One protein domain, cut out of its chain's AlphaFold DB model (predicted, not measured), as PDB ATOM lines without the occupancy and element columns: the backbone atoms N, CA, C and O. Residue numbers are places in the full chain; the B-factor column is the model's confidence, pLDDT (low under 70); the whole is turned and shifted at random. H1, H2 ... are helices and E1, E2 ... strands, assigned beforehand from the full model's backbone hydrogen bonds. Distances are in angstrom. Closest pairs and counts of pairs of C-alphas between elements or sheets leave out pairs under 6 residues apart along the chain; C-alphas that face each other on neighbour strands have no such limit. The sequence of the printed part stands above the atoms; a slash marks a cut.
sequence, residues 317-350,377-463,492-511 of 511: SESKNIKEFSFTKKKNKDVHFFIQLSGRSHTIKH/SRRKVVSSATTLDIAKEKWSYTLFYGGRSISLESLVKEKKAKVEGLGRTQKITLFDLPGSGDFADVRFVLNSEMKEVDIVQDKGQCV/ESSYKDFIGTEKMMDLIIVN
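Overview. This is residues 317 to 350, 377 to 463 and 492 to 511 of the 511 residues of an uncharacterized protein of Halobacteriovorax sp. JY17 (UniProt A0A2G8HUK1). What shape does the backbone make? It is a long twisted ribbon with a broader head: E3 and E11 run side by side as its spine, with E1 and the hairpin E7 and E8 beside them in the head, and E4 and E10 beside them in the arm that makes the length. A second twisted sheet, E2 E9 E5 E6, completes the head, with short helix H2 between E5 and E7. What is it made of? The 141 printed residues hold two named helices and eleven named strands, in the order E1 to E4, H1, E5, E6, H2, E7 to E11; the class is mostly strand, and both sheets, one branched with seven strands, are antiparallel. The whole is loose, with a radius of gyration of the C-alphas of 19.3 A and spans of 71 by 33 by 26 A.

Along the chain. Where do the first elements lie? E1 is residues 317 to 322, from C-alpha 317 at (163.958, 237.772, 156.781); E2 is 324 to 330, E3 335 to 350, 46.1 A long, and E4 377 to 386, 26.8 A. What follows? H1 is residues 390 to 393, E5 397 to 401, E6 404 to 407, H2 408 to 413, E7 417 to 422 and E8 425 to 430. Where are the last strands? E9 is 439 to 446, 22.5 A long, E10 449 to 457, 24.5 A, and E11 493 to 510, 50.1 A, ending at C-alpha 510 (165.268, 239.691, 163.138).

Arrangement. What lies beside E11? E1 (N 319 and O 507, 3.0 A) and E10 (N 453 and O 497, 2.8 A) are on one side, E3 (N 342 and O 504, 2.9 A) on the other. And beside E3? E4 (N 345 and O 384, 2.8 A) and E8 (N 337 and O 428, 2.8 A) are on one side; E7 pairs with E8 in a hairpin (N 420 and O 427, 2.8 A). How is the second sheet paired? N 327 and O 442 of E2 and E9 are 2.9 A apart, N 400 and O 443 of E5 and E9 2.8 A, and N 399 and O 406 of hairpin E5 and E6 2.9 A. Where are the helices? H1, too short for an O i to N i+4 pair, only grazes the branched sheet; H2, with each such pair within hydrogen-bond range, only grazes the second sheet with residues 408 to 411.

Size, cuts and confidence. How far does it reach? The two C-alphas farthest apart, those of Asn 332 and Val 463, are 71.0 A apart. Where are the cuts? Residues 351 to 376 and 464 to 491 are not printed, with C-alpha gaps of 7.2 A and 13.2 A. Are links long or confidence low? Of the links printed whole, none is long; the mean pLDDT of the printed part is 91.3, and residue 436 is under 70.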
ATOM      1  N   SER A 317     163.956 237.494 158.214       88.50
ATOM      2  CA  SER A 317     163.958 237.772 156.781       88.50
ATOM      3  C   SER A 317     165.379 237.965 156.277       88.50
ATOM      4  O   SER A 317     166.212 238.549 156.969       88.50
ATOM      5  N   GLU A 318     165.641 237.514 155.054       91.25
ATOM      6  CA  GLU A 318     166.958 237.601 154.428       91.25
ATOM      7  C   GLU A 318     166.879 238.331 153.095       91.25
ATOM      8  O   GLU A 318     165.876 238.281 152.383       91.25
ATOM      9  N   SER A 319     167.948 239.030 152.742       92.06
ATOM     10  CA  SER A 319     168.076 239.694 151.447       92.06
ATOM     11  C   SER A 319     169.538 239.713 151.037       92.06
ATOM     12  O   SER A 319     170.403 239.974 151.866       92.06
ATOM     13  N   LYS A 320     169.827 239.416 149.770       92.81
ATOM     14  CA  LYS A 320     171.199 239.317 149.259       92.81
ATOM     15  C   LYS A 320     171.445 240.347 148.168       92.81
ATOM     16  O   LYS A 320     170.570 240.571 147.335       92.81
ATOM     17  N   ASN A 321     172.646 240.910 148.151       92.38
ATOM     18  CA  ASN A 321     173.140 241.834 147.137       92.38
ATOM     19  C   ASN A 321     172.201 243.030 146.884       92.38
ATOM     20  O   ASN A 321     171.839 243.331 145.745       92.38
ATOM     21  N   ILE A 322     171.784 243.698 147.959       94.69
ATOM     22  CA  ILE A 322     170.878 244.852 147.907       94.69
ATOM     23  C   ILE A 322     171.577 246.149 148.327       94.69
ATOM     24  O   ILE A 322     172.612 246.131 148.988       94.69
ATOM     25  N   LYS A 323     170.991 247.292 147.953       94.50
ATOM     26  CA  LYS A 323     171.415 248.637 148.399       94.50
ATOM     27  C   LYS A 323     170.433 249.279 149.370       94.50
ATOM     28  O   LYS A 323     170.806 250.165 150.131       94.50
ATOM     29  N   GLU A 324     169.182 248.838 149.348       94.81
ATOM     30  CA  GLU A 324     168.134 249.318 150.234       94.81
ATOM     31  C   GLU A 324     167.236 248.168 150.681       94.81
ATOM     32  O   GLU A 324     167.060 247.185 149.962       94.81
ATOM     33  N   PHE A 325     166.677 248.306 151.877       94.38
ATOM     34  CA  PHE A 325     165.722 247.378 152.461       94.38
ATOM     35  C   PHE A 325     164.582 248.164 153.105       94.38
ATOM     36  O   PHE A 325     164.831 249.159 153.786       94.38
ATOM     37  N   SER A 326     163.339 247.733 152.899       93.31
ATOM     38  CA  SER A 326     162.158 248.381 153.478       93.31
ATOM     39  C   SER A 326     161.395 247.403 154.361       93.31
ATOM     40  O   SER A 326     161.188 246.259 153.965       93.31
ATOM     41  N   PHE A 327     160.972 247.850 155.542       92.06
ATOM     42  CA  PHE A 327     160.195 247.050 156.491       92.06
ATOM     43  C   PHE A 327     159.309 247.934 157.371       92.06
ATOM     44  O   PHE A 327     159.566 249.127 157.535       92.06
ATOM     45  N   THR A 328     158.290 247.334 157.982       90.31
ATOM     46  CA  THR A 328     157.431 248.012 158.957       90.31
ATOM     47  C   THR A 328     157.916 247.708 160.370       90.31
ATOM     48  O   THR A 328     157.878 246.569 160.832       90.31
ATOM     49  N   LYS A 329     158.359 248.741 161.085       88.69
ATOM     50  CA  LYS A 329     158.813 248.647 162.469       88.69
ATOM     51  C   LYS A 329     157.647 248.820 163.435       88.69
ATOM     52  O   LYS A 329     156.982 249.852 163.411       88.69
ATOM     53  N   LYS A 330     157.469 247.875 164.360       88.38
ATOM     54  CA  LYS A 330     156.561 248.036 165.506       88.38
ATOM     55  C   LYS A 330     157.225 248.839 166.635       88.38
ATOM     56  O   LYS A 330     158.425 248.711 166.906       88.38
ATOM     57  N   LYS A 331     156.443 249.680 167.308       84.81
ATOM     58  CA  LYS A 331     156.856 250.437 168.496       84.81
ATOM     59  C   LYS A 331     157.183 249.496 169.663       84.81
ATOM     60  O   LYS A 331     156.517 248.477 169.848       84.81
ATOM     61  N   ASN A 332     158.197 249.840 170.452       84.06
ATOM     62  CA  ASN A 332     158.734 249.078 171.586       84.06
ATOM     63  C   ASN A 332     159.231 247.666 171.222       84.06
ATOM     64  O   ASN A 332     159.261 246.771 172.071       84.06
ATOM     65  N   LYS A 333     159.564 247.436 169.948       86.56
ATOM     66  CA  LYS A 333     160.164 246.195 169.450       86.56
ATOM     67  C   LYS A 333     161.484 246.511 168.776       86.56
ATOM     68  O   LYS A 333     161.536 247.378 167.902       86.56
ATOM     69  N   ASP A 334     162.533 245.832 169.203       90.44
ATOM     70  CA  ASP A 334     163.860 246.002 168.631       90.44
ATOM     71  C   ASP A 334     163.961 245.224 167.326       90.44
ATOM     72  O   ASP A 334     163.417 244.130 167.215       90.44
ATOM     73  N   VAL A 335     164.674 245.788 166.354       91.50
ATOM     74  CA  VAL A 335     164.985 245.095 165.101       91.50
ATOM     75  C   VAL A 335     166.489 244.946 164.985       91.50
ATOM     76  O   VAL A 335     167.230 245.926 165.117       91.50
ATOM     77  N   HIS A 336     166.947 243.724 164.738       92.81
ATOM     78  CA  HIS A 336     168.364 243.417 164.590       92.81
ATOM     79  C   HIS A 336     168.698 243.138 163.126       92.81
ATOM     80  O   HIS A 336     168.091 242.276 162.503       92.81
ATOM     81  N   PHE A 337     169.703 243.832 162.602       93.81
ATOM     82  CA  PHE A 337     170.267 243.627 161.272       93.81
ATOM     83  C   PHE A 337     171.658 243.040 161.423       93.81
ATOM     84  O   PHE A 337     172.500 243.641 162.089       93.81
ATOM     85  N   PHE A 338     171.922 241.918 160.769       94.00
ATOM     86  CA  PHE A 338     173.261 241.392 160.552       94.00
ATOM     87  C   PHE A 338     173.631 241.631 159.094       94.00
ATOM     88  O   PHE A 338     172.932 241.172 158.194       94.00
ATOM     89  N   ILE A 339     174.706 242.382 158.873       94.25
ATOM     90  CA  ILE A 339     175.054 242.954 157.576       94.25
ATOM     91  C   ILE A 339     176.454 242.513 157.172       94.25
ATOM     92  O   ILE A 339     177.412 242.770 157.903       94.25
ATOM     93  N   GLN A 340     176.579 241.917 155.989       93.31
ATOM     94  CA  GLN A 340     177.863 241.708 155.322       93.31
ATOM     95  C   GLN A 340     177.960 242.622 154.109       93.31
ATOM     96  O   GLN A 340     177.091 242.621 153.240       93.31
ATOM     97  N   LEU A 341     179.016 243.430 154.070       92.62
ATOM     98  CA  LEU A 341     179.237 244.406 153.009       92.62
ATOM     99  C   LEU A 341     180.139 243.827 151.920       92.62
ATOM    100  O   LEU A 341     181.180 243.237 152.205       92.62
ATOM    101  N   SER A 342     179.777 244.079 150.666       92.12
ATOM    102  CA  SER A 342     180.623 243.828 149.501       92.12
ATOM    103  C   SER A 342     180.744 245.090 148.649       92.12
ATOM    104  O   SER A 342     179.868 245.957 148.659       92.12
ATOM    105  N   GLY A 343     181.873 245.234 147.953       92.75
ATOM    106  CA  GLY A 343     182.170 246.419 147.161       92.75
ATOM    107  C   GLY A 343     182.627 246.080 145.750       92.75
ATOM    108  O   GLY A 343     183.325 245.087 145.520       92.75
ATOM    109  N   ARG A 344     182.296 246.955 144.801       94.75
ATOM    110  CA  ARG A 344     182.837 246.955 143.442       94.75
ATOM    111  C   ARG A 344     183.452 248.320 143.150       94.75
ATOM    112  O   ARG A 344     182.772 249.340 143.203       94.75
ATOM    113  N   SER A 345     184.754 248.330 142.881       95.12
ATOM    114  CA  SER A 345     185.497 249.533 142.514       95.12
ATOM    115  C   SER A 345     185.414 249.744 141.010       95.12
ATOM    116  O   SER A 345     185.744 248.842 140.240       95.12
ATOM    117  N   HIS A 346     184.971 250.929 140.606       96.00
ATOM    118  CA  HIS A 346     184.816 251.366 139.225       96.00
ATOM    119  C   HIS A 346     185.874 252.431 138.935       96.00
ATOM    120  O   HIS A 346     185.823 253.539 139.472       96.00
ATOM    121  N   THR A 347     186.868 252.085 138.116       95.81
ATOM    122  CA  THR A 347     188.024 252.950 137.822       95.81
ATOM    123  C   THR A 347     188.193 253.163 136.325       95.81
ATOM    124  O   THR A 347     187.796 252.330 135.511       95.81
ATOM    125  N   ILE A 348     188.797 254.288 135.941       96.31
ATOM    126  CA  ILE A 348     189.071 254.586 134.532       96.31
ATOM    127  C   ILE A 348     190.358 253.875 134.124       96.31
ATOM    128  O   ILE A 348     191.449 254.237 134.565       96.31
ATOM    129  N   LYS A 349     190.248 252.903 133.220       96.25
ATOM    130  CA  LYS A 349     191.401 252.348 132.514       96.25
ATOM    131  C   LYS A 349     191.690 253.204 131.288       96.25
ATOM    132  O   LYS A 349     190.854 253.298 130.393       96.25
ATOM    133  N   HIS A 350     192.883 253.787 131.241       95.44
ATOM    134  CA  HIS A 350     193.401 254.537 130.097       95.44
ATOM    135  C   HIS A 350     194.416 253.682 129.326       95.44
ATOM    136  O   HIS A 350     195.284 253.054 129.932       95.44
ATOM    137  N   SER A 377     193.952 258.304 122.341       95.12
ATOM    138  CA  SER A 377     193.660 258.020 123.751       95.12
ATOM    139  C   SER A 377     192.329 257.289 123.870       95.12
ATOM    140  O   SER A 377     191.289 257.771 123.410       95.12
ATOM    141  N   ARG A 378     192.349 256.124 124.521       94.62
ATOM    142  CA  ARG A 378     191.160 255.331 124.813       94.62
ATOM    143  C   ARG A 378     190.939 255.184 126.307       94.62
ATOM    144  O   ARG A 378     191.859 254.863 127.059       94.62
ATOM    145  N   ARG A 379     189.700 255.386 126.748       95.81
ATOM    146  CA  ARG A 379     189.311 255.269 128.162       95.81
ATOM    147  C   ARG A 379     188.076 254.392 128.318       95.81
ATOM    148  O   ARG A 379     187.170 254.433 127.492       95.81
ATOM    149  N   LYS A 380     188.016 253.590 129.373       95.19
ATOM    150  CA  LYS A 380     186.796 252.861 129.743       95.19
ATOM    151  C   LYS A 380     186.739 252.652 131.238       95.19
ATOM    152  O   LYS A 380     187.789 252.511 131.868       95.19
ATOM    153  N   VAL A 381     185.533 252.581 131.781       96.19
ATOM    154  CA  VAL A 381     185.354 252.131 133.156       96.19
ATOM    155  C   VAL A 381     185.607 250.629 133.213       96.19
ATOM    156  O   VAL A 381     185.130 249.851 132.385       96.19
ATOM    157  N   VAL A 382     186.437 250.222 134.164       96.06
ATOM    158  CA  VAL A 382     186.644 248.825 134.525       96.06
ATOM    159  C   VAL A 382     186.229 248.635 135.969       96.06
ATOM    160  O   VAL A 382     186.546 249.451 136.836       96.06
ATOM    161  N   SER A 383     185.523 247.539 136.211       96.06
ATOM    162  CA  SER A 383     184.985 247.227 137.524       96.06
ATOM    163  C   SER A 383     185.686 246.004 138.100       96.06
ATOM    164  O   SER A 383     185.722 244.954 137.456       96.06
ATOM    165  N   SER A 384     186.178 246.105 139.328       94.38
ATOM    166  CA  SER A 384     186.790 244.994 140.062       94.38
ATOM    167  C   SER A 384     186.172 244.855 141.448       94.38
ATOM    168  O   SER A 384     185.768 245.848 142.052       94.38
ATOM    169  N   ALA A 385     186.099 243.631 141.971       92.31
ATOM    170  CA  ALA A 385     185.709 243.417 143.362       92.31
ATOM    171  C   ALA A 385     186.684 244.152 144.299       92.31
ATOM    172  O   ALA A 385     187.888 244.184 144.040       92.31
ATOM    173  N   THR A 386     186.165 244.750 145.369       90.88
ATOM    174  CA  THR A 386     186.968 245.400 146.408       90.88
ATOM    175  C   THR A 386     186.477 244.992 147.789       90.88
ATOM    176  O   THR A 386     185.278 244.839 148.025       90.88
ATOM    177  N   THR A 387     187.412 244.818 148.717       86.25
ATOM    178  CA  THR A 387     187.099 244.559 150.124       86.25
ATOM    179  C   THR A 387     186.788 245.876 150.824       86.25
ATOM    180  O   THR A 387     187.477 246.873 150.607       86.25
ATOM    181  N   LEU A 388     185.746 245.880 151.653       88.69
ATOM    182  CA  LEU A 388     185.320 247.044 152.424       88.69
ATOM    183  C   LEU A 388     185.765 246.908 153.884       88.69
ATOM    184  O   LEU A 388     185.675 245.831 154.473       88.69
ATOM    185  N   ASP A 389     186.241 248.007 154.467       87.06
ATOM    186  CA  ASP A 389     186.611 248.069 155.880       87.06
ATOM    187  C   ASP A 389     185.380 248.400 156.724       87.06
ATOM    188  O   ASP A 389     184.916 249.538 156.787       87.06
ATOM    189  N   ILE A 390     184.863 247.392 157.414       84.44
ATOM    190  CA  ILE A 390     183.655 247.494 158.232       84.44
ATOM    191  C   ILE A 390     183.739 248.565 159.318       84.44
ATOM    192  O   ILE A 390     182.735 249.219 159.602       84.44
ATOM    193  N   ALA A 391     184.916 248.806 159.895       85.19
ATOM    194  CA  ALA A 391     185.057 249.836 160.917       85.19
ATOM    195  C   ALA A 391     184.829 251.246 160.346       85.19
ATOM    196  O   ALA A 391     184.316 252.118 161.055       85.19
ATOM    197  N   LYS A 392     185.179 251.453 159.070       87.56
ATOM    198  CA  LYS A 392     184.947 252.703 158.333       87.56
ATOM    199  C   LYS A 392     183.524 252.791 157.795       87.56
ATOM    200  O   LYS A 392     182.921 253.856 157.833       87.56
ATOM    201  N   GLU A 393     182.972 251.665 157.357       89.06
ATOM    202  CA  GLU A 393     181.664 251.608 156.703       89.06
ATOM    203  C   GLU A 393     180.466 251.604 157.657       89.06
ATOM    204  O   GLU A 393     179.325 251.722 157.218       89.06
ATOM    205  N   LYS A 394     180.688 251.507 158.972       88.06
ATOM    206  CA  LYS A 394     179.608 251.458 159.971       88.06
ATOM    207  C   LYS A 394     178.643 252.651 159.952       88.06
ATOM    208  O   LYS A 394     177.562 252.559 160.520       88.06
ATOM    209  N   TRP A 395     179.026 253.771 159.337       92.56
ATOM    210  CA  TRP A 395     178.194 254.975 159.224       92.56
ATOM    211  C   TRP A 395     177.584 255.179 157.839       92.56
ATOM    212  O   TRP A 395     176.860 256.150 157.632       92.56
ATOM    213  N   SER A 396     177.813 254.259 156.904       92.38
ATOM    214  CA  SER A 396     177.359 254.358 155.515       92.38
ATOM    215  C   SER A 396     175.854 254.118 155.345       92.38
ATOM    216  O   SER A 396     175.409 253.824 154.243       92.38
ATOM    217  N   TYR A 397     175.054 254.254 156.404       94.44
ATOM    218  CA  TYR A 397     173.632 253.929 156.403       94.44
ATOM    219  C   TYR A 397     172.763 255.148 156.701       94.44
ATOM    220  O   TYR A 397     173.006 255.901 157.651       94.44
ATOM    221  N   THR A 398     171.698 255.282 155.920       95.31
ATOM    222  CA  THR A 398     170.669 256.309 156.077       95.31
ATOM    223  C   THR A 398     169.313 255.640 156.249       95.31
ATOM    224  O   THR A 398     168.965 254.735 155.491       95.31
ATOM    225  N   LEU A 399     168.538 256.088 157.236       94.62
ATOM    226  CA  LEU A 399     167.179 255.619 157.467       94.62
ATOM    227  C   LEU A 399     166.179 256.686 157.040       94.62
ATOM    228  O   LEU A 399     166.298 257.852 157.421       94.62
ATOM    229  N   PHE A 400     165.164 256.260 156.296       93.81
ATOM    230  CA  PHE A 400     164.034 257.081 155.894       93.81
ATOM    231  C   PHE A 400     162.764 256.570 156.567       93.81
ATOM    232  O   PHE A 400     162.393 255.415 156.375       93.81
ATOM    233  N   TYR A 401     162.104 257.423 157.345       90.69
ATOM    234  CA  TYR A 401     160.826 257.120 157.995       90.69
ATOM    235  C   TYR A 401     160.089 258.422 158.323       90.69
ATOM    236  O   TYR A 401     160.715 259.447 158.599       90.69
ATOM    237  N   GLY A 402     158.754 258.416 158.253       83.31
ATOM    238  CA  GLY A 402     157.936 259.601 158.562       83.31
ATOM    239  C   GLY A 402     158.304 260.856 157.751       83.31
ATOM    240  O   GLY A 402     158.267 261.962 158.285       83.31
ATOM    241  N   GLY A 403     158.744 260.687 156.496       84.31
ATOM    242  CA  GLY A 403     159.204 261.777 155.623       84.31
ATOM    243  C   GLY A 403     160.564 262.386 155.995       84.31
ATOM    244  O   GLY A 403     160.982 263.362 155.376       84.31
ATOM    245  N   ARG A 404     161.268 261.836 156.991       87.88
ATOM    246  CA  ARG A 404     162.591 262.294 157.434       87.88
ATOM    247  C   ARG A 404     163.687 261.376 156.907       87.88
ATOM    248  O   ARG A 404     163.454 260.190 156.702       87.88
ATOM    249  N   SER A 405     164.880 261.939 156.733       93.75
ATOM    250  CA  SER A 405     166.121 261.218 156.441       93.75
ATOM    251  C   SER A 405     167.090 261.445 157.595       93.75
ATOM    252  O   SER A 405     167.388 262.596 157.920       93.75
ATOM    253  N   ILE A 406     167.527 260.374 158.255       94.12
ATOM    254  CA  ILE A 406     168.394 260.442 159.436       94.12
ATOM    255  C   ILE A 406     169.534 259.436 159.272       94.12
ATOM    256  O   ILE A 406     169.311 258.269 158.948       94.12
ATOM    257  N   SER A 407     170.769 259.886 159.499       95.44
ATOM    258  CA  SER A 407     171.941 259.008 159.457       95.44
ATOM    259  C   SER A 407     171.960 258.050 160.649       95.44
ATOM    260  O   SER A 407     171.559 258.409 161.761       95.44
ATOM    261  N   LEU A 408     172.495 256.842 160.450       94.75
ATOM    262  CA  LEU A 408     172.665 255.880 161.542       94.75
ATOM    263  C   LEU A 408     173.516 256.449 162.688       94.75
ATOM    264  O   LEU A 408     173.221 256.200 163.854       94.75
ATOM    265  N   GLU A 409     174.529 257.260 162.371       95.62
ATOM    266  CA  GLU A 409     175.362 257.935 163.373       95.62
ATOM    267  C   GLU A 409     174.528 258.809 164.322       95.62
ATOM    268  O   GLU A 409     174.738 258.790 165.537       95.62
ATOM    269  N   SER A 410     173.545 259.537 163.789       94.62
ATOM    270  CA  SER A 410     172.655 260.382 164.591       94.62
ATOM    271  C   SER A 410     171.764 259.537 165.503       94.62
ATOM    272  O   SER A 410     171.666 259.819 166.695       94.62
ATOM    273  N   LEU A 411     171.203 258.436 164.988       93.62
ATOM    274  CA  LEU A 411     170.399 257.510 165.797       93.62
ATOM    275  C   LEU A 411     171.208 256.879 166.934       93.62
ATOM    276  O   LEU A 411     170.680 256.691 168.028       93.62
ATOM    277  N   VAL A 412     172.488 256.568 166.710       95.06
ATOM    278  CA  VAL A 412     173.367 256.064 167.775       95.06
ATOM    279  C   VAL A 412     173.610 257.133 168.841       95.06
ATOM    280  O   VAL A 412     173.513 256.828 170.031       95.06
ATOM    281  N   LYS A 413     173.859 258.392 168.450       94.94
ATOM    282  CA  LYS A 413     174.011 259.517 169.397       94.94
ATOM    283  C   LYS A 413     172.755 259.724 170.249       94.94
ATOM    284  O   LYS A 413     172.862 259.987 171.443       94.94
ATOM    285  N   GLU A 414     171.577 259.527 169.663       93.38
ATOM    286  CA  GLU A 414     170.280 259.608 170.346       93.38
ATOM    287  C   GLU A 414     169.903 258.336 171.133       93.38
ATOM    288  O   GLU A 414     168.804 258.251 171.683       93.38
ATOM    289  N   LYS A 415     170.792 257.330 171.202       93.69
ATOM    290  CA  LYS A 415     170.532 256.014 171.820       93.69
ATOM    291  C   LYS A 415     169.316 255.287 171.222       93.69
ATOM    292  O   LYS A 415     168.657 254.503 171.898       93.69
ATOM    293  N   LYS A 416     169.013 255.544 169.948       91.94
ATOM    294  CA  LYS A 416     167.952 254.888 169.163       91.94
ATOM    295  C   LYS A 416     168.468 253.775 168.262       91.94
ATOM    296  O   LYS A 416     167.681 252.990 167.741       91.94
ATOM    297  N   ALA A 417     169.784 253.669 168.130       94.75
ATOM    298  CA  ALA A 417     170.440 252.538 167.507       94.75
ATOM    299  C   ALA A 417     171.703 252.139 168.277       94.75
ATOM    300  O   ALA A 417     172.298 252.946 168.993       94.75
ATOM    301  N   LYS A 418     172.142 250.896 168.087       95.31
ATOM    302  CA  LYS A 418     173.446 250.391 168.530       95.31
ATOM    303  C   LYS A 418     174.122 249.675 167.370       95.31
ATOM    304  O   LYS A 418     173.463 248.932 166.649       95.31
ATOM    305  N   VAL A 419     175.429 249.878 167.215       94.12
ATOM    306  CA  VAL A 419     176.234 249.206 166.189       94.12
ATOM    307  C   VAL A 419     177.350 248.416 166.856       94.12
ATOM    308  O   VAL A 419     178.119 248.964 167.645       94.12
ATOM    309  N   GLU A 420     177.439 247.135 166.523       91.56
ATOM    310  CA  GLU A 420     178.490 246.215 166.949       91.56
ATOM    311  C   GLU A 420     179.158 245.656 165.687       91.56
ATOM    312  O   GLU A 420     178.512 244.998 164.877       91.56
ATOM    313  N   GLY A 421     180.439 245.954 165.479       82.94
ATOM    314  CA  GLY A 421     181.201 245.448 164.336       82.94
ATOM    315  C   GLY A 421     182.163 244.355 164.777       82.94
ATOM    316  O   GLY A 421     182.953 244.575 165.695       82.94
ATOM    317  N   LEU A 422     182.127 243.203 164.112       78.38
ATOM    318  CA  LEU A 422     183.103 242.139 164.304       78.38
ATOM    319  C   LEU A 422     183.520 241.639 162.921       78.38
ATOM    320  O   LEU A 422     182.649 241.322 162.125       78.38
ATOM    321  N   GLY A 423     184.829 241.616 162.636       83.00
ATOM    322  CA  GLY A 423     185.424 241.141 161.374       83.00
ATOM    323  C   GLY A 423     184.654 241.522 160.100       83.00
ATOM    324  O   GLY A 423     184.763 242.669 159.680       83.00
ATOM    325  N   ARG A 424     183.949 240.566 159.467       86.12
ATOM    326  CA  ARG A 424     183.194 240.699 158.204       86.12
ATOM    327  C   ARG A 424     181.708 241.039 158.374       86.12
ATOM    328  O   ARG A 424     181.047 241.302 157.372       86.12
ATOM    329  N   THR A 425     181.188 241.067 159.599       91.44
ATOM    330  CA  THR A 425     179.756 241.276 159.850       91.44
ATOM    331  C   THR A 425     179.517 242.445 160.805       91.44
ATOM    332  O   THR A 425     180.162 242.587 161.845       91.44
ATOM    333  N   GLN A 426     178.545 243.289 160.478       92.69
ATOM    334  CA  GLN A 426     178.049 244.341 161.362       92.69
ATOM    335  C   GLN A 426     176.680 243.959 161.904       92.69
ATOM    336  O   GLN A 426     175.800 243.580 161.138       92.69
ATOM    337  N   LYS A 427     176.482 244.099 163.212       93.56
ATOM    338  CA  LYS A 427     175.167 244.036 163.837       93.56
ATOM    339  C   LYS A 427     174.679 245.448 164.130       93.56
ATOM    340  O   LYS A 427     175.303 246.174 164.904       93.56
ATOM    341  N   ILE A 428     173.540 245.820 163.563       94.44
ATOM    342  CA  ILE A 428     172.831 247.060 163.883       94.44
ATOM    343  C   ILE A 428     171.562 246.683 164.635       94.44
ATOM    344  O   ILE A 428     170.778 245.870 164.167       94.44
ATOM    345  N   THR A 429     171.359 247.253 165.816       94.06
ATOM    346  CA  THR A 429     170.103 247.125 166.565       94.06
ATOM    347  C   THR A 429     169.379 248.457 166.518       94.06
ATOM    348  O   THR A 429     169.952 249.467 166.924       94.06
ATOM    349  N   LEU A 430     168.150 248.462 166.011       93.25
ATOM    350  CA  LEU A 430     167.265 249.621 166.015       93.25
ATOM    351  C   LEU A 430     166.265 249.490 167.161       93.25
ATOM    352  O   LEU A 430     165.457 248.564 167.170       93.25
ATOM    353  N   PHE A 431     166.312 250.445 168.087       91.88
ATOM    354  CA  PHE A 431     165.361 250.584 169.190       91.88
ATOM    355  C   PHE A 431     164.169 251.447 168.739       91.88
ATOM    356  O   PHE A 431     163.831 251.515 167.557       91.88
ATOM    357  N   ASP A 432     163.517 252.163 169.650       87.31
ATOM    358  CA  ASP A 432     162.363 252.995 169.308       87.31
ATOM    359  C   ASP A 432     162.695 254.231 168.481       87.31
ATOM    360  O   ASP A 432     163.303 255.189 168.969       87.31
ATOM    361  N   LEU A 433     162.194 254.238 167.247       85.19
ATOM    362  CA  LEU A 433     162.230 255.400 166.372       85.19
ATOM    363  C   LEU A 433     161.243 256.478 166.865       85.19
ATOM    364  O   LEU A 433     160.170 256.149 167.372       85.19
ATOM    365  N   PRO A 434     161.588 257.769 166.739       75.94
ATOM    366  CA  PRO A 434     160.710 258.869 167.120       75.94
ATOM    367  C   PRO A 434     159.433 258.905 166.264       75.94
ATOM    368  O   PRO A 434     159.491 258.889 165.036       75.94
ATOM    369  N   GLY A 435     158.277 258.999 166.925       71.44
ATOM    370  CA  GLY A 435     156.954 259.061 166.298       71.44
ATOM    371  C   GLY A 435     155.832 258.701 167.279       71.44
ATOM    372  O   GLY A 435     156.084 258.099 168.323       71.44
ATOM    373  N   SER A 436     154.591 259.092 166.970       57.62
ATOM    374  CA  SER A 436     153.409 258.772 167.788       57.62
ATOM    375  C   SER A 436     152.732 257.450 167.406       57.62
ATOM    376  O   SER A 436     152.033 256.887 168.244       57.62
ATOM    377  N   GLY A 437     152.951 256.948 166.186       77.50
ATOM    378  CA  GLY A 437     152.321 255.727 165.678       77.50
ATOM    379  C   GLY A 437     152.879 254.435 166.285       77.50
ATOM    380  O   GLY A 437     154.050 254.364 166.657       77.50
ATOM    381  N   ASP A 438     152.035 253.403 166.346       84.31
ATOM    382  CA  ASP A 438     152.420 252.057 166.797       84.31
ATOM    383  C   ASP A 438     153.267 251.299 165.765       84.31
ATOM    384  O   ASP A 438     153.972 250.348 166.112       84.31
ATOM    385  N   PHE A 439     153.226 251.748 164.508       87.44
ATOM    386  CA  PHE A 439     153.993 251.212 163.393       87.44
ATOM    387  C   PHE A 439     154.623 252.348 162.586       87.44
ATOM    388  O   PHE A 439     154.033 253.421 162.441       87.44
ATOM    389  N   ALA A 440     155.817 252.105 162.053       88.38
ATOM    390  CA  ALA A 440     156.520 253.023 161.171       88.38
ATOM    391  C   ALA A 440     157.126 252.260 159.994       88.38
ATOM    392  O   ALA A 440     157.878 251.311 160.205       88.38
ATOM    393  N   ASP A 441     156.850 252.698 158.769       91.75
ATOM    394  CA  ASP A 441     157.552 252.186 157.595       91.75
ATOM    395  C   ASP A 441     158.944 252.807 157.526       91.75
ATOM    396  O   ASP A 441     159.112 254.032 157.548       91.75
ATOM    397  N   VAL A 442     159.945 251.939 157.481       92.38
ATOM    398  CA  VAL A 442     161.354 252.301 157.521       92.38
ATOM    399  C   VAL A 442     162.016 251.783 156.261       92.38
ATOM    400  O   VAL A 442     161.960 250.594 155.957       92.38
ATOM    401  N   ARG A 443     162.708 252.678 155.560       94.75
ATOM    402  CA  ARG A 443     163.617 252.321 154.475       94.75
ATOM    403  C   ARG A 443     165.055 252.551 154.915       94.75
ATOM    404  O   ARG A 443     165.448 253.673 155.228       94.75
ATOM    405  N   PHE A 444     165.825 251.477 154.948       93.38
ATOM    406  CA  PHE A 444     167.224 251.419 155.348       93.38
ATOM    407  C   PHE A 444     168.103 251.362 154.093       93.38
ATOM    408  O   PHE A 444     168.001 250.416 153.316       93.38
ATOM    409  N   VAL A 445     168.937 252.381 153.867       95.12
ATOM    410  CA  VAL A 445     169.700 252.569 152.619       95.12
ATOM    411  C   VAL A 445     171.198 252.597 152.899       95.12
ATOM    412  O   VAL A 445     171.651 253.312 153.793       95.12
ATOM    413  N   LEU A 446     171.965 251.857 152.098       94.81
ATOM    414  CA  LEU A 446     173.424 251.871 152.066       94.81
ATOM    415  C   LEU A 446     173.923 252.937 151.079       94.81
ATOM    416  O   LEU A 446     173.708 252.852 149.869       94.81
ATOM    417  N   ASN A 447     174.628 253.936 151.594       91.88
ATOM    418  CA  ASN A 447     175.210 255.018 150.813       91.88
ATOM    419  C   ASN A 447     176.460 254.524 150.063       91.88
ATOM    420  O   ASN A 447     177.376 253.962 150.665       91.88
ATOM    421  N   SER A 448     176.526 254.779 148.754       88.19
ATOM    422  CA  SER A 448     177.697 254.495 147.911       88.19
ATOM    423  C   SER A 448     178.378 255.786 147.455       88.19
ATOM    424  O   SER A 448     177.714 256.789 147.206       88.19
ATOM    425  N   GLU A 449     179.699 255.747 147.290       85.75
ATOM    426  CA  GLU A 449     180.508 256.880 146.821       85.75
ATOM    427  C   GLU A 449     180.752 256.754 145.315       85.75
ATOM    428  O   GLU A 449     181.857 256.448 144.867       85.75
ATOM    429  N   MET A 450     179.689 256.931 144.532       91.31
ATOM    430  CA  MET A 450     179.745 256.890 143.070       91.31
ATOM    431  C   MET A 450     179.630 258.307 142.511       91.31
ATOM    432  O   MET A 450     178.752 259.070 142.909       91.31
ATOM    433  N   LYS A 451     180.513 258.660 141.578       93.62
ATOM    434  CA  LYS A 451     180.548 259.962 140.913       93.62
ATOM    435  C   LYS A 451     180.396 259.778 139.409       93.62
ATOM    436  O   LYS A 451     181.153 259.024 138.805       93.62
ATOM    437  N   GLU A 452     179.449 260.497 138.817       95.81
ATOM    438  CA  GLU A 452     179.325 260.588 137.361       95.81
ATOM    439  C   GLU A 452     180.508 261.387 136.787       95.81
ATOM    440  O   GLU A 452     180.851 262.462 137.293       95.81
ATOM    441  N   VAL A 453     181.148 260.851 135.752       95.44
ATOM    442  CA  VAL A 453     182.279 261.467 135.051       95.44
ATOM    443  C   VAL A 453     182.161 261.278 133.542       95.44
ATOM    444  O   VAL A 453     181.625 260.278 133.066       95.44
ATOM    445  N   ASP A 454     182.716 262.224 132.787       95.81
ATOM    446  CA  ASP A 454     182.801 262.126 131.332       95.81
ATOM    447  C   ASP A 454     184.011 261.274 130.915       95.81
ATOM    448  O   ASP A 454     185.171 261.597 131.200       95.81
ATOM    449  N   ILE A 455     183.750 260.179 130.203       95.31
ATOM    450  CA  ILE A 455     184.763 259.303 129.618       95.31
ATOM    451  C   ILE A 455     185.001 259.716 128.168       95.31
ATOM    452  O   ILE A 455     184.222 259.403 127.268       95.31
ATOM    453  N   VAL A 456     186.110 260.419 127.946       94.81
ATOM    454  CA  VAL A 456     186.484 260.970 126.638       94.81
ATOM    455  C   VAL A 456     187.441 260.033 125.898       94.81
ATOM    456  O   VAL A 456     188.440 259.583 126.464       94.81
ATOM    457  N   GLN A 457     187.130 259.762 124.629       94.88
ATOM    458  CA  GLN A 457     188.055 259.235 123.624       94.88
ATOM    459  C   GLN A 457     188.565 260.419 122.800       94.88
ATOM    460  O   GLN A 457     187.777 261.065 122.105       94.88
ATOM    461  N   ASP A 458     189.862 260.702 122.866       93.75
ATOM    462  CA  ASP A 458     190.466 261.851 122.189       93.75
ATOM    463  C   ASP A 458     191.606 261.422 121.260       93.75
ATOM    464  O   ASP A 458     192.162 260.324 121.366       93.75
ATOM    465  N   LYS A 459     191.957 262.292 120.312       91.75
ATOM    466  CA  LYS A 459     193.060 262.050 119.373       91.75
ATOM    467  C   LYS A 459     194.445 261.972 120.040       91.75
ATOM    468  O   LYS A 459     195.435 261.778 119.342       91.75
ATOM    469  N   GLY A 460     194.555 262.126 121.360       86.31
ATOM    470  CA  GLY A 460     195.814 262.110 122.090       86.31
ATOM    471  C   GLY A 460     196.776 263.180 121.576       86.31
ATOM    472  O   GLY A 460     196.433 264.356 121.474       86.31
ATOM    473  N   GLN A 461     197.988 262.756 121.217       81.69
ATOM    474  CA  GLN A 461     199.020 263.622 120.632       81.69
ATOM    475  C   GLN A 461     198.960 263.682 119.093       81.69
ATOM    476  O   GLN A 461     199.850 264.247 118.458       81.69
ATOM    477  N   CYS A 462     197.929 263.106 118.465       88.75
ATOM    478  CA  CYS A 462     197.793 263.110 117.014       88.75
ATOM    479  C   CYS A 462     197.381 264.483 116.489       88.75
ATOM    480  O   CYS A 462     196.233 264.910 116.618       88.75
ATOM    481  N   VAL A 463     198.315 265.150 115.816       88.12
ATOM    482  CA  VAL A 463     198.026 266.325 114.995       88.12
ATOM    483  C   VAL A 463     197.662 265.845 113.593       88.12
ATOM    484  O   VAL A 463     198.419 265.082 112.990       88.12
ATOM    485  N   GLU A 492     186.418 261.155 117.686       92.31
ATOM    486  CA  GLU A 492     186.347 261.626 119.067       92.31
ATOM    487  C   GLU A 492     184.922 261.445 119.596       92.31
ATOM    488  O   GLU A 492     183.935 261.638 118.885       92.31
ATOM    489  N   SER A 493     184.818 261.006 120.841       95.00
ATOM    490  CA  SER A 493     183.541 260.669 121.464       95.00
ATOM    491  C   SER A 493     183.637 260.837 122.970       95.00
ATOM    492  O   SER A 493     184.710 260.717 123.562       95.00
ATOM    493  N   SER A 494     182.501 261.101 123.600       94.75
ATOM    494  CA  SER A 494     182.376 261.176 125.049       94.75
ATOM    495  C   SER A 494     181.080 260.517 125.488       94.75
ATOM    496  O   SER A 494     180.042 260.716 124.855       94.75
ATOM    497  N   TYR A 495     181.127 259.771 126.583       94.62
ATOM    498  CA  TYR A 495     179.942 259.252 127.260       94.62
ATOM    499  C   TYR A 495     180.090 259.431 128.768       94.62
ATOM    500  O   TYR A 495     181.206 259.505 129.282       94.62
ATOM    501  N   LYS A 496     178.960 259.516 129.465       95.50
ATOM    502  CA  LYS A 496     178.916 259.593 130.924       95.50
ATOM    503  C   LYS A 496     178.914 258.196 131.520       95.50
ATOM    504  O   LYS A 496     178.207 257.322 131.025       95.50
ATOM    505  N   ASP A 497     179.693 258.008 132.574       95.19
ATOM    506  CA  ASP A 497     179.727 256.764 133.342       95.19
ATOM    507  C   ASP A 497     180.036 257.055 134.820       95.19
ATOM    508  O   ASP A 497     180.437 258.168 135.171       95.19
ATOM    509  N   PHE A 498     179.849 256.075 135.703       94.38
ATOM    510  CA  PHE A 498     180.099 256.230 137.134       94.38
ATOM    511  C   PHE A 498     181.436 255.616 137.552       94.38
ATOM    512  O   PHE A 498     181.740 254.462 137.254       94.38
ATOM    513  N   ILE A 499     182.214 256.378 138.318       95.06
ATOM    514  CA  ILE A 499     183.443 255.913 138.968       95.06
ATOM    515  C   ILE A 499     183.305 255.987 140.485       95.06
ATOM    516  O   ILE A 499     182.530 256.787 141.007       95.06
ATOM    517  N   GLY A 500     184.098 255.195 141.197       94.06
ATOM    518  CA  GLY A 500     184.091 255.146 142.656       94.06
ATOM    519  C   GLY A 500     183.763 253.758 143.184       94.06
ATOM    520  O   GLY A 500     183.999 252.758 142.504       94.06
ATOM    521  N   THR A 501     183.262 253.691 144.415       93.62
ATOM    522  CA  THR A 501     182.970 252.413 145.074       93.62
ATOM    523  C   THR A 501     181.469 252.217 145.201       93.62
ATOM    524  O   THR A 501     180.794 252.893 145.981       93.62
ATOM    525  N   GLU A 502     180.960 251.249 144.449       94.00
ATOM    526  CA  GLU A 502     179.602 250.749 144.589       94.00
ATOM    527  C   GLU A 502     179.564 249.738 145.733       94.00
ATOM    528  O   GLU A 502     180.327 248.770 145.731       94.00
ATOM    529  N   LYS A 503     178.694 249.971 146.717       94.44
ATOM    530  CA  LYS A 503     178.552 249.123 147.903       94.44
ATOM    531  C   LYS A 503     177.239 248.347 147.820       94.44
ATOM    532  O   LYS A 503     176.215 248.895 147.413       94.44
ATOM    533  N   MET A 504     177.283 247.083 148.214       94.00
ATOM    534  CA  MET A 504     176.144 246.173 148.309       94.00
ATOM    535  C   MET A 504     176.160 245.502 149.681       94.00
ATOM    536  O   MET A 504     177.217 245.380 150.307       94.00
ATOM    537  N   MET A 505     174.998 245.052 150.147       94.12
ATOM    538  CA  MET A 505     174.876 244.329 151.407       94.12
ATOM    539  C   MET A 505     174.065 243.045 151.276       94.12
ATOM    540  O   MET A 505     173.045 243.006 150.584       94.12
ATOM    541  N   ASP A 506     174.509 242.030 152.009       94.19
ATOM    542  CA  ASP A 506     173.706 240.875 152.390       94.19
ATOM    543  C   ASP A 506     173.187 241.094 153.817       94.19
ATOM    544  O   ASP A 506     173.935 241.529 154.699       94.19
ATOM    545  N   LEU A 507     171.903 240.815 154.039       93.56
ATOM    546  CA  LEU A 507     171.174 241.080 155.275       93.56
ATOM    547  C   LEU A 507     170.514 239.815 155.820       93.56
ATOM    548  O   LEU A 507     169.805 239.120 155.091       93.56
ATOM    549  N   ILE A 508     170.660 239.604 157.129       92.69
ATOM    550  CA  ILE A 508     169.766 238.783 157.954       92.69
ATOM    551  C   ILE A 508     169.108 239.725 158.959       92.69
ATOM    552  O   ILE A 508     169.797 240.455 159.675       92.69
ATOM    553  N   ILE A 509     167.782 239.733 159.004       90.75
ATOM    554  CA  ILE A 509     166.991 240.627 159.852       90.75
ATOM    555  C   ILE A 509     166.176 239.796 160.830       90.75
ATOM    556  O   ILE A 509     165.622 238.771 160.444       90.75
ATOM    557  N   VAL A 510     166.088 240.267 162.070       90.00
ATOM    558  CA  VAL A 510     165.268 239.691 163.138       90.00
ATOM    559  C   VAL A 510     164.316 240.779 163.637       90.00
ATOM    560  O   VAL A 510     164.786 241.775 164.195       90.00
ATOM    561  N   ASN A 511     163.016 240.595 163.389       81.56
ATOM    562  CA  ASN A 511     161.921 241.526 163.710       81.56
ATOM    563  C   ASN A 511     161.122 241.126 164.947       81.56
ATOM    564  O   ASN A 511     160.905 239.904 165.122       81.56
TER     565      ASN A 511